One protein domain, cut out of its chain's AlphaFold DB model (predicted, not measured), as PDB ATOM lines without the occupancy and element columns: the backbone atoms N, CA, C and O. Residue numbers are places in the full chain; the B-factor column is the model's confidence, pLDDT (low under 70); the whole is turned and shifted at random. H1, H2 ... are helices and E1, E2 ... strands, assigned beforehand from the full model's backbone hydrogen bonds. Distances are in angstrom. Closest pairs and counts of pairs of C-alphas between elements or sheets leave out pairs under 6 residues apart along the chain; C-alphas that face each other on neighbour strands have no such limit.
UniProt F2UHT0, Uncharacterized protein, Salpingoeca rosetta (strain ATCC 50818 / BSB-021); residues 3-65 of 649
ATOM      1  N   VAL A   3     129.217 132.647 183.123       95.81
ATOM      2  CA  VAL A   3     128.337 133.777 182.800       95.81
ATOM      3  C   VAL A   3     128.828 134.415 181.516       95.81
ATOM      4  O   VAL A   3     129.920 134.988 181.472       95.81
ATOM      5  N   LEU A   4     127.991 134.334 180.491       95.50
ATOM      6  CA  LEU A   4     128.149 135.022 179.225       95.50
ATOM      7  C   LEU A   4     127.285 136.286 179.230       95.50
ATOM      8  O   LEU A   4     126.222 136.332 179.855       95.50
ATOM      9  N   VAL A   5     127.717 137.308 178.506       94.81
ATOM     10  CA  VAL A   5     126.959 138.546 178.307       94.81
ATOM     11  C   VAL A   5     126.953 138.934 176.840       94.81
ATOM     12  O   VAL A   5     127.918 138.683 176.123       94.81
ATOM     13  N   ALA A   6     125.866 139.556 176.407       93.44
ATOM     14  CA  ALA A   6     125.733 140.099 175.067       93.44
ATOM     15  C   ALA A   6     125.106 141.494 175.121       93.44
ATOM     16  O   ALA A   6     124.640 141.961 176.166       93.44
ATOM     17  N   ARG A   7     125.152 142.185 173.982       89.81
ATOM     18  CA  ARG A   7     124.455 143.452 173.780       89.81
ATOM     19  C   ARG A   7     123.442 143.249 172.667       89.81
ATOM     20  O   ARG A   7     123.851 143.026 171.530       89.81
ATOM     21  N   SER A   8     122.163 143.335 173.002       80.81
ATOM     22  CA  SER A   8     121.034 143.114 172.109       80.81
ATOM     23  C   SER A   8     121.098 144.079 170.925       80.81
ATOM     24  O   SER A   8     120.832 145.280 171.034       80.81
ATOM     25  N   ALA A   9     121.528 143.556 169.779       69.62
ATOM     26  CA  ALA A   9     121.503 144.277 168.521       69.62
ATOM     27  C   ALA A   9     120.080 144.198 167.961       69.62
ATOM     28  O   ALA A   9     119.531 143.115 167.786       69.62
ATOM     29  N   SER A  10     119.478 145.355 167.679       51.25
ATOM     30  CA  SER A  10     118.098 145.457 167.190       51.25
ATOM     31  C   SER A  10     117.945 144.886 165.770       51.25
ATOM     32  O   SER A  10     117.869 145.649 164.807       51.25
ATOM     33  N   GLY A  11     117.872 143.557 165.645       55.59
ATOM     34  CA  GLY A  11     117.508 142.857 164.410       55.59
ATOM     35  C   GLY A  11     118.461 141.765 163.907       55.59
ATOM     36  O   GLY A  11     118.259 141.321 162.780       55.59
ATOM     37  N   SER A  12     119.468 141.319 164.671       56.66
ATOM     38  CA  SER A  12     120.229 140.101 164.330       56.66
ATOM     39  C   SER A  12     119.795 138.918 165.199       56.66
ATOM     40  O   SER A  12     119.733 139.030 166.420       56.66
ATOM     41  N   SER A  13     119.497 137.778 164.568       61.69
ATOM     42  CA  SER A  13     119.276 136.502 165.266       61.69
ATOM     43  C   SER A  13     120.568 135.969 165.889       61.69
ATOM     44  O   SER A  13     120.537 135.381 166.963       61.69
ATOM     45  N   ASP A  14     121.709 136.242 165.252       66.19
ATOM     46  CA  ASP A  14     123.027 136.060 165.848       66.19
ATOM     47  C   ASP A  14     123.270 137.133 166.927       66.19
ATOM     48  O   ASP A  14     123.278 138.340 166.654       66.19
ATOM     49  N   THR A  15     123.418 136.677 168.170       80.12
ATOM     50  CA  THR A  15     123.701 137.493 169.354       80.12
ATOM     51  C   THR A  15     125.012 137.007 169.960       80.12
ATOM     52  O   THR A  15     125.037 136.049 170.728       80.12
ATOM     53  N   GLU A  16     126.112 137.680 169.615       89.19
ATOM     54  CA  GLU A  16     127.467 137.290 170.017       89.19
ATOM     55  C   GLU A  16     127.665 137.381 171.548       89.19
ATOM     56  O   GLU A  16     127.990 138.436 172.108       89.19
ATOM     57  N   TYR A  17     127.473 136.254 172.233       92.94
ATOM     58  CA  TYR A  17     127.703 136.099 173.667       92.94
ATOM     59  C   TYR A  17     129.198 135.988 173.989       92.94
ATOM     60  O   TYR A  17     129.909 135.152 173.442       92.94
ATOM     61  N   LYS A  18     129.674 136.803 174.937       94.19
ATOM     62  CA  LYS A  18     131.082 136.848 175.362       94.19
ATOM     63  C   LYS A  18     131.215 136.507 176.840       94.19
ATOM     64  O   LYS A  18     130.460 137.015 177.670       94.19
ATOM     65  N   THR A  19     132.194 135.679 177.196       96.19
ATOM     66  CA  THR A  19     132.428 135.258 178.584       96.19
ATOM     67  C   THR A  19     132.768 136.448 179.484       96.19
ATOM     68  O   THR A  19     133.816 137.086 179.329       96.19
ATOM     69  N   LEU A  20     131.895 136.733 180.454       95.75
ATOM     70  CA  LEU A  20     132.139 137.676 181.545       95.75
ATOM     71  C   LEU A  20     132.795 136.964 182.729       95.75
ATOM     72  O   LEU A  20     133.826 137.430 183.201       95.75
ATOM     73  N   LEU A  21     132.232 135.841 183.180       96.31
ATOM     74  CA  LEU A  21     132.800 134.991 184.230       96.31
ATOM     75  C   LEU A  21     133.180 133.633 183.621       96.31
ATOM     76  O   LEU A  21     132.267 132.870 183.300       96.31
ATOM     77  N   PRO A  22     134.482 133.315 183.479       94.12
ATOM     78  CA  PRO A  22     134.945 132.017 182.990       94.12
ATOM     79  C   PRO A  22     134.427 130.834 183.814       94.12
ATOM     80  O   PRO A  22     134.059 130.994 184.982       94.12
ATOM     81  N   VAL A  23     134.448 129.636 183.215       93.19
ATOM     82  CA  VAL A  23     133.950 128.383 183.808       93.19
ATOM     83  C   VAL A  23     134.483 128.173 185.230       93.19
ATOM     84  O   VAL A  23     135.608 127.736 185.459       93.19
ATOM     85  N   THR A  24     133.624 128.457 186.205       91.81
ATOM     86  CA  THR A  24     133.918 128.408 187.635       91.81
ATOM     87  C   THR A  24     133.172 127.242 188.282       91.81
ATOM     88  O   THR A  24     131.992 126.989 188.004       91.81
ATOM     89  N   LYS A  25     133.864 126.497 189.152       89.62
ATOM     90  CA  LYS A  25     133.271 125.428 189.969       89.62
ATOM     91  C   LYS A  25     132.522 126.063 191.145       89.62
ATOM     92  O   LYS A  25     133.099 126.882 191.849       89.62
ATOM     93  N   LEU A  26     131.258 125.683 191.343       89.81
ATOM     94  CA  LEU A  26     130.454 126.092 192.509       89.81
ATOM     95  C   LEU A  26     130.493 125.054 193.644       89.81
ATOM     96  O   LEU A  26     130.081 125.345 194.758       89.81
ATOM     97  N   MET A  27     130.940 123.833 193.343       87.19
ATOM     98  CA  MET A  27     131.073 122.712 194.274       87.19
ATOM     99  C   MET A  27     132.223 121.812 193.806       87.19
ATOM    100  O   MET A  27     132.500 121.719 192.603       87.19
ATOM    101  N   SER A  28     132.883 121.139 194.743       87.06
ATOM    102  CA  SER A  28     133.832 120.056 194.470       87.06
ATOM    103  C   SER A  28     133.120 118.733 194.112       87.06
ATOM    104  O   SER A  28     131.926 118.575 194.389       87.06
ATOM    105  N   PRO A  29     133.830 117.742 193.528       84.38
ATOM    106  CA  PRO A  29     133.257 116.422 193.252       84.38
ATOM    107  C   PRO A  29     132.772 115.687 194.510       84.38
ATOM    108  O   PRO A  29     131.845 114.889 194.412       84.38
ATOM    109  N   SER A  30     133.393 115.940 195.668       86.75
ATOM    110  CA  SER A  30     133.014 115.336 196.951       86.75
ATOM    111  C   SER A  30     131.761 116.000 197.520       86.75
ATOM    112  O   SER A  30     130.768 115.319 197.748       86.75
ATOM    113  N   GLU A  31     131.731 117.338 197.613       87.81
ATOM    114  CA  GLU A  31     130.528 118.078 198.038       87.81
ATOM    115  C   GLU A  31     129.293 117.713 197.200       87.81
ATOM    116  O   GLU A  31     128.199 117.561 197.742       87.81
ATOM    117  N   SER A  32     129.479 117.521 195.887       85.38
ATOM    118  CA  SER A  32     128.419 117.127 194.952       85.38
ATOM    119  C   SER A  32     127.897 115.697 195.149       85.38
ATOM    120  O   SER A  32     126.784 115.422 194.708       85.38
ATOM    121  N   LYS A  33     128.674 114.791 195.756       83.69
ATOM    122  CA  LYS A  33     128.264 113.405 196.060       83.69
ATOM    123  C   LYS A  33     127.662 113.290 197.455       83.69
ATOM    124  O   LYS A  33     126.626 112.659 197.633       83.69
ATOM    125  N   ASP A  34     128.297 113.943 198.422       85.06
ATOM    126  CA  ASP A  34     127.963 113.854 199.844       85.06
ATOM    127  C   ASP A  34     126.860 114.858 200.258       85.06
ATOM    128  O   ASP A  34     126.519 114.969 201.435       85.06
ATOM    129  N   TRP A  35     126.306 115.609 199.293       80.88
ATOM    130  CA  TRP A  35     125.294 116.667 199.474       80.88
ATOM    131  C   TRP A  35     125.701 117.771 200.470       80.88
ATOM    132  O   TRP A  35     124.869 118.442 201.092       80.88
ATOM    133  N   ILE A  36     127.008 118.005 200.595       82.31
ATOM    134  CA  ILE A  36     127.589 119.044 201.447       82.31
ATOM    135  C   ILE A  36     127.509 120.387 200.709       82.31
ATOM    136  O   ILE A  36     127.681 120.450 199.498       82.31
ATOM    137  N   ASN A  37     127.252 121.484 201.430       80.00
ATOM    138  CA  ASN A  37     127.330 122.859 200.903       80.00
ATOM    139  C   ASN A  37     126.378 123.201 199.725       80.00
ATOM    140  O   ASN A  37     126.502 124.256 199.107       80.00
ATOM    141  N   VAL A  38     125.358 122.373 199.466       82.06
ATOM    142  CA  VAL A  38     124.389 122.450 198.340       82.06
ATOM    143  C   VAL A  38     123.552 123.739 198.215       82.06
ATOM    144  O   VAL A  38     122.696 123.840 197.343       82.06
ATOM    145  N   GLN A  39     123.761 124.736 199.080       84.25
ATOM    146  CA  GLN A  39     123.185 126.085 198.954       84.25
ATOM    147  C   GLN A  39     124.209 127.187 199.282       84.25
ATOM    148  O   GLN A  39     123.891 128.192 199.919       84.25
ATOM    149  N   ALA A  40     125.455 126.987 198.852       85.50
ATOM    150  CA  ALA A  40     126.509 127.992 198.881       85.50
ATOM    151  C   ALA A  40     126.155 129.218 198.020       85.50
ATOM    152  O   ALA A  40     126.035 129.129 196.795       85.50
ATOM    153  N   VAL A  41     126.057 130.393 198.648       90.12
ATOM    154  CA  VAL A  41     125.920 131.665 197.925       90.12
ATOM    155  C   VAL A  41     127.298 132.116 197.453       90.12
ATOM    156  O   VAL A  41     128.141 132.507 198.257       90.12
ATOM    157  N   HIS A  42     127.509 132.079 196.141       90.06
ATOM    158  CA  HIS A  42     128.738 132.543 195.510       90.06
ATOM    159  C   HIS A  42     128.624 134.020 195.119       90.06
ATOM    160  O   HIS A  42     127.620 134.451 194.555       90.06
ATOM    161  N   MET A  43     129.670 134.792 195.415       92.25
ATOM    162  CA  MET A  43     129.813 136.190 195.008       92.25
ATOM    163  C   MET A  43     131.086 136.327 194.174       92.25
ATOM    164  O   MET A  43     132.139 135.833 194.572       92.25
ATOM    165  N   PHE A  44     130.977 137.004 193.035       92.81
ATOM    166  CA  PHE A  44     132.076 137.234 192.100       92.81
ATOM    167  C   PHE A  44     132.283 138.741 191.960       92.81
ATOM    168  O   PHE A  44     131.332 139.453 191.634       92.81
ATOM    169  N   GLY A  45     133.491 139.224 192.255       90.38
ATOM    170  CA  GLY A  45     133.871 140.613 192.039       90.38
ATOM    171  C   GLY A  45     134.601 140.810 190.712       90.38
ATOM    172  O   GLY A  45     134.832 139.871 189.941       90.38
ATOM    173  N   ASP A  46     135.003 142.055 190.460       89.50
ATOM    174  CA  ASP A  46     135.706 142.462 189.241       89.50
ATOM    175  C   ASP A  46     136.987 141.651 188.986       89.50
ATOM    176  O   ASP A  46     137.411 141.517 187.838       89.50
ATOM    177  N   GLU A  47     137.613 141.103 190.031       91.50
ATOM    178  CA  GLU A  47     138.803 140.248 189.966       91.50
ATOM    179  C   GLU A  47     138.564 138.869 189.330       91.50
ATOM    180  O   GLU A  47     139.522 138.240 188.882       91.50
ATOM    181  N   LYS A  48     137.311 138.397 189.277       92.00
ATOM    182  CA  LYS A  48     136.929 137.147 188.599       92.00
ATOM    183  C   LYS A  48     136.405 137.368 187.182       92.00
ATOM    184  O   LYS A  48     136.350 136.412 186.411       92.00
ATOM    185  N   PHE A  49     136.039 138.598 186.825       94.38
ATOM    186  CA  PHE A  49     135.517 138.901 185.497       94.38
ATOM    187  C   PHE A  49     136.622 139.110 184.457       94.38
ATOM    188  O   PHE A  49     137.673 139.694 184.730       94.38
ATOM    189  N   ASN A  50     136.351 138.674 183.225       94.75
ATOM    190  CA  ASN A  50     137.213 138.890 182.071       94.75
ATOM    191  C   ASN A  50     137.502 140.395 181.906       94.75
ATOM    192  O   ASN A  50     136.586 141.222 181.842       94.75
ATOM    193  N   LYS A  51     138.796 140.739 181.847       91.88
ATOM    194  CA  LYS A  51     139.308 142.116 181.838       91.88
ATOM    195  C   LYS A  51     138.779 142.952 180.681       91.88
ATOM    196  O   LYS A  51     138.699 144.167 180.845       91.88
ATOM    197  N   ASP A  52     138.446 142.334 179.553       91.88
ATOM    198  CA  ASP A  52     137.963 143.025 178.362       91.88
ATOM    199  C   ASP A  52     136.436 143.086 178.340       91.88
ATOM    200  O   ASP A  52     135.876 144.179 178.249       91.88
ATOM    201  N   THR A  53     135.755 141.964 178.585       91.50
ATOM    202  CA  THR A  53     134.288 141.912 178.694       91.50
ATOM    203  C   THR A  53     133.753 142.896 179.743       91.50
ATOM    204  O   THR A  53     132.798 143.627 179.478       91.50
ATOM    205  N   ARG A  54     134.401 143.006 180.914       91.06
ATOM    206  CA  ARG A  54     133.960 143.891 182.012       91.06
ATOM    207  C   ARG A  54     134.091 145.400 181.726       91.06
ATOM    208  O   ARG A  54     133.588 146.199 182.508       91.06
ATOM    209  N   LYS A  55     134.779 145.817 180.651       89.88
ATOM    210  CA  LYS A  55     134.912 147.244 180.264       89.88
ATOM    211  C   LYS A  55     133.648 147.800 179.607       89.88
ATOM    212  O   LYS A  55     133.486 149.016 179.522       89.88
ATOM    213  N   HIS A  56     132.792 146.923 179.094       89.81
ATOM    214  CA  HIS A  56     131.638 147.288 178.285       89.81
ATOM    215  C   HIS A  56     130.332 147.192 179.079       89.81
ATOM    216  O   HIS A  56     130.257 146.563 180.134       89.81
ATOM    217  N   ARG A  57     129.290 147.854 178.566       90.38
ATOM    218  CA  ARG A  57     127.926 147.751 179.089       90.38
ATOM    219  C   ARG A  57     127.153 146.724 178.272       90.38
ATOM    220  O   ARG A  57     127.204 146.761 177.043       90.38
ATOM    221  N   TRP A  58     126.426 145.877 178.983       91.25
ATOM    222  CA  TRP A  58     125.666 144.745 178.467       91.25
ATOM    223  C   TRP A  58     124.222 144.836 178.963       91.25
ATOM    224  O   TRP A  58     123.955 145.513 179.961       91.25
ATOM    225  N   ASP A  59     123.312 144.171 178.263       91.44
ATOM    226  CA  ASP A  59     121.871 144.148 178.552       91.44
ATOM    227  C   ASP A  59     121.342 142.705 178.654       91.44
ATOM    228  O   ASP A  59     120.535 142.420 179.538       91.44
ATOM    229  N   SER A  60     121.882 141.782 177.854       90.88
ATOM    230  CA  SER A  60     121.620 140.340 177.917       90.88
ATOM    231  C   SER A  60     122.663 139.588 178.752       90.88
ATOM    232  O   SER A  60     123.870 139.808 178.618       90.88
ATOM    233  N   VAL A  61     122.206 138.632 179.570       93.00
ATOM    234  CA  VAL A  61     123.048 137.743 180.392       93.00
ATOM    235  C   VAL A  61     122.585 136.296 180.208       93.00
ATOM    236  O   VAL A  61     121.432 135.985 180.493       93.00
ATOM    237  N   ARG A  62     123.484 135.403 179.776       93.50
ATOM    238  CA  ARG A  62     123.248 133.955 179.623       93.50
ATOM    239  C   ARG A  62     124.104 133.212 180.652       93.50
ATOM    240  O   ARG A  62     125.303 133.461 180.756       93.50
ATOM    241  N   VAL A  63     123.499 132.322 181.438       94.50
ATOM    242  CA  VAL A  63     124.174 131.635 182.555       94.50
ATOM    243  C   VAL A  63     124.187 130.134 182.311       94.50
ATOM    244  O   VAL A  63     123.152 129.480 182.366       94.50
ATOM    245  N   VAL A  64     125.375 129.584 182.063       92.69
ATOM    246  CA  VAL A  64     125.553 128.175 181.701       92.69
ATOM    247  C   VAL A  64     125.855 127.358 182.957       92.69
ATOM    248  O   VAL A  64     126.870 127.559 183.638       92.69
ATOM    249  N   LEU A  65     124.976 126.408 183.268       90.44
ATOM    250  CA  LEU A  65     125.122 125.448 184.362       90.44
ATOM    251  C   LEU A  65     125.437 124.060 183.800       90.44
ATOM    252  O   LEU A  65     124.918 123.674 182.761       90.44
TER     253      LEU A  65
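AT A GLANCE: This is residues 3 to 65 of the 649 residues of an uncharacterized protein of Salpingoeca rosetta (strain ATCC 50818 / BSB-021) (UniProt F2UHT0). Little regular structure: a small antiparallel sheet, E2 E1 E3, with loop residues 9 to 14 sticking out at one end and residues 29 to 34, of which 31 to 34 belong to H1, at the other. The long stretch 35 to 59 leads back to the sheet. The 63 printed residues run E1, E2, H1, E3, class mixed, with 17 in named elements. The whole is loose, radius of gyration of the C-alphas 14.9 A, spanning 47 by 26 by 15 A.

IN THESE COORDINATES: E1, residues 3 to 6, begins at C-alpha 3 (128.337, 133.777, 182.800) and measures 10.3 A. E2 is residues 18 to 21, 9.2 A; H1 is residues 31 to 34, 5.3 A. E3, residues 60 to 64, measures 13.3 A and ends at C-alpha 64 (125.553, 128.175, 181.701).

HOW THE PARTS SIT: E1 and E2 form a hairpin, antiparallel at 144 degrees; N 5 and O 18 are within hydrogen-bond range, 2.9 A. E1 and E3 are antiparallel at 152 degrees; N 4 and O 62 are within range, 2.8 A. H1 is not on the sheet; it is too short for an O i to N i+4 pair, and its 1 O i to N i+3 pair is not within range.

THE WHOLE: The C-alphas farthest apart, Gly 11 and Asp 34, are 47.0 A apart. The printed part has no cut. The links E1 to E2 and H1 to E3 are long. Residues 9 to 14 have pLDDT under 70.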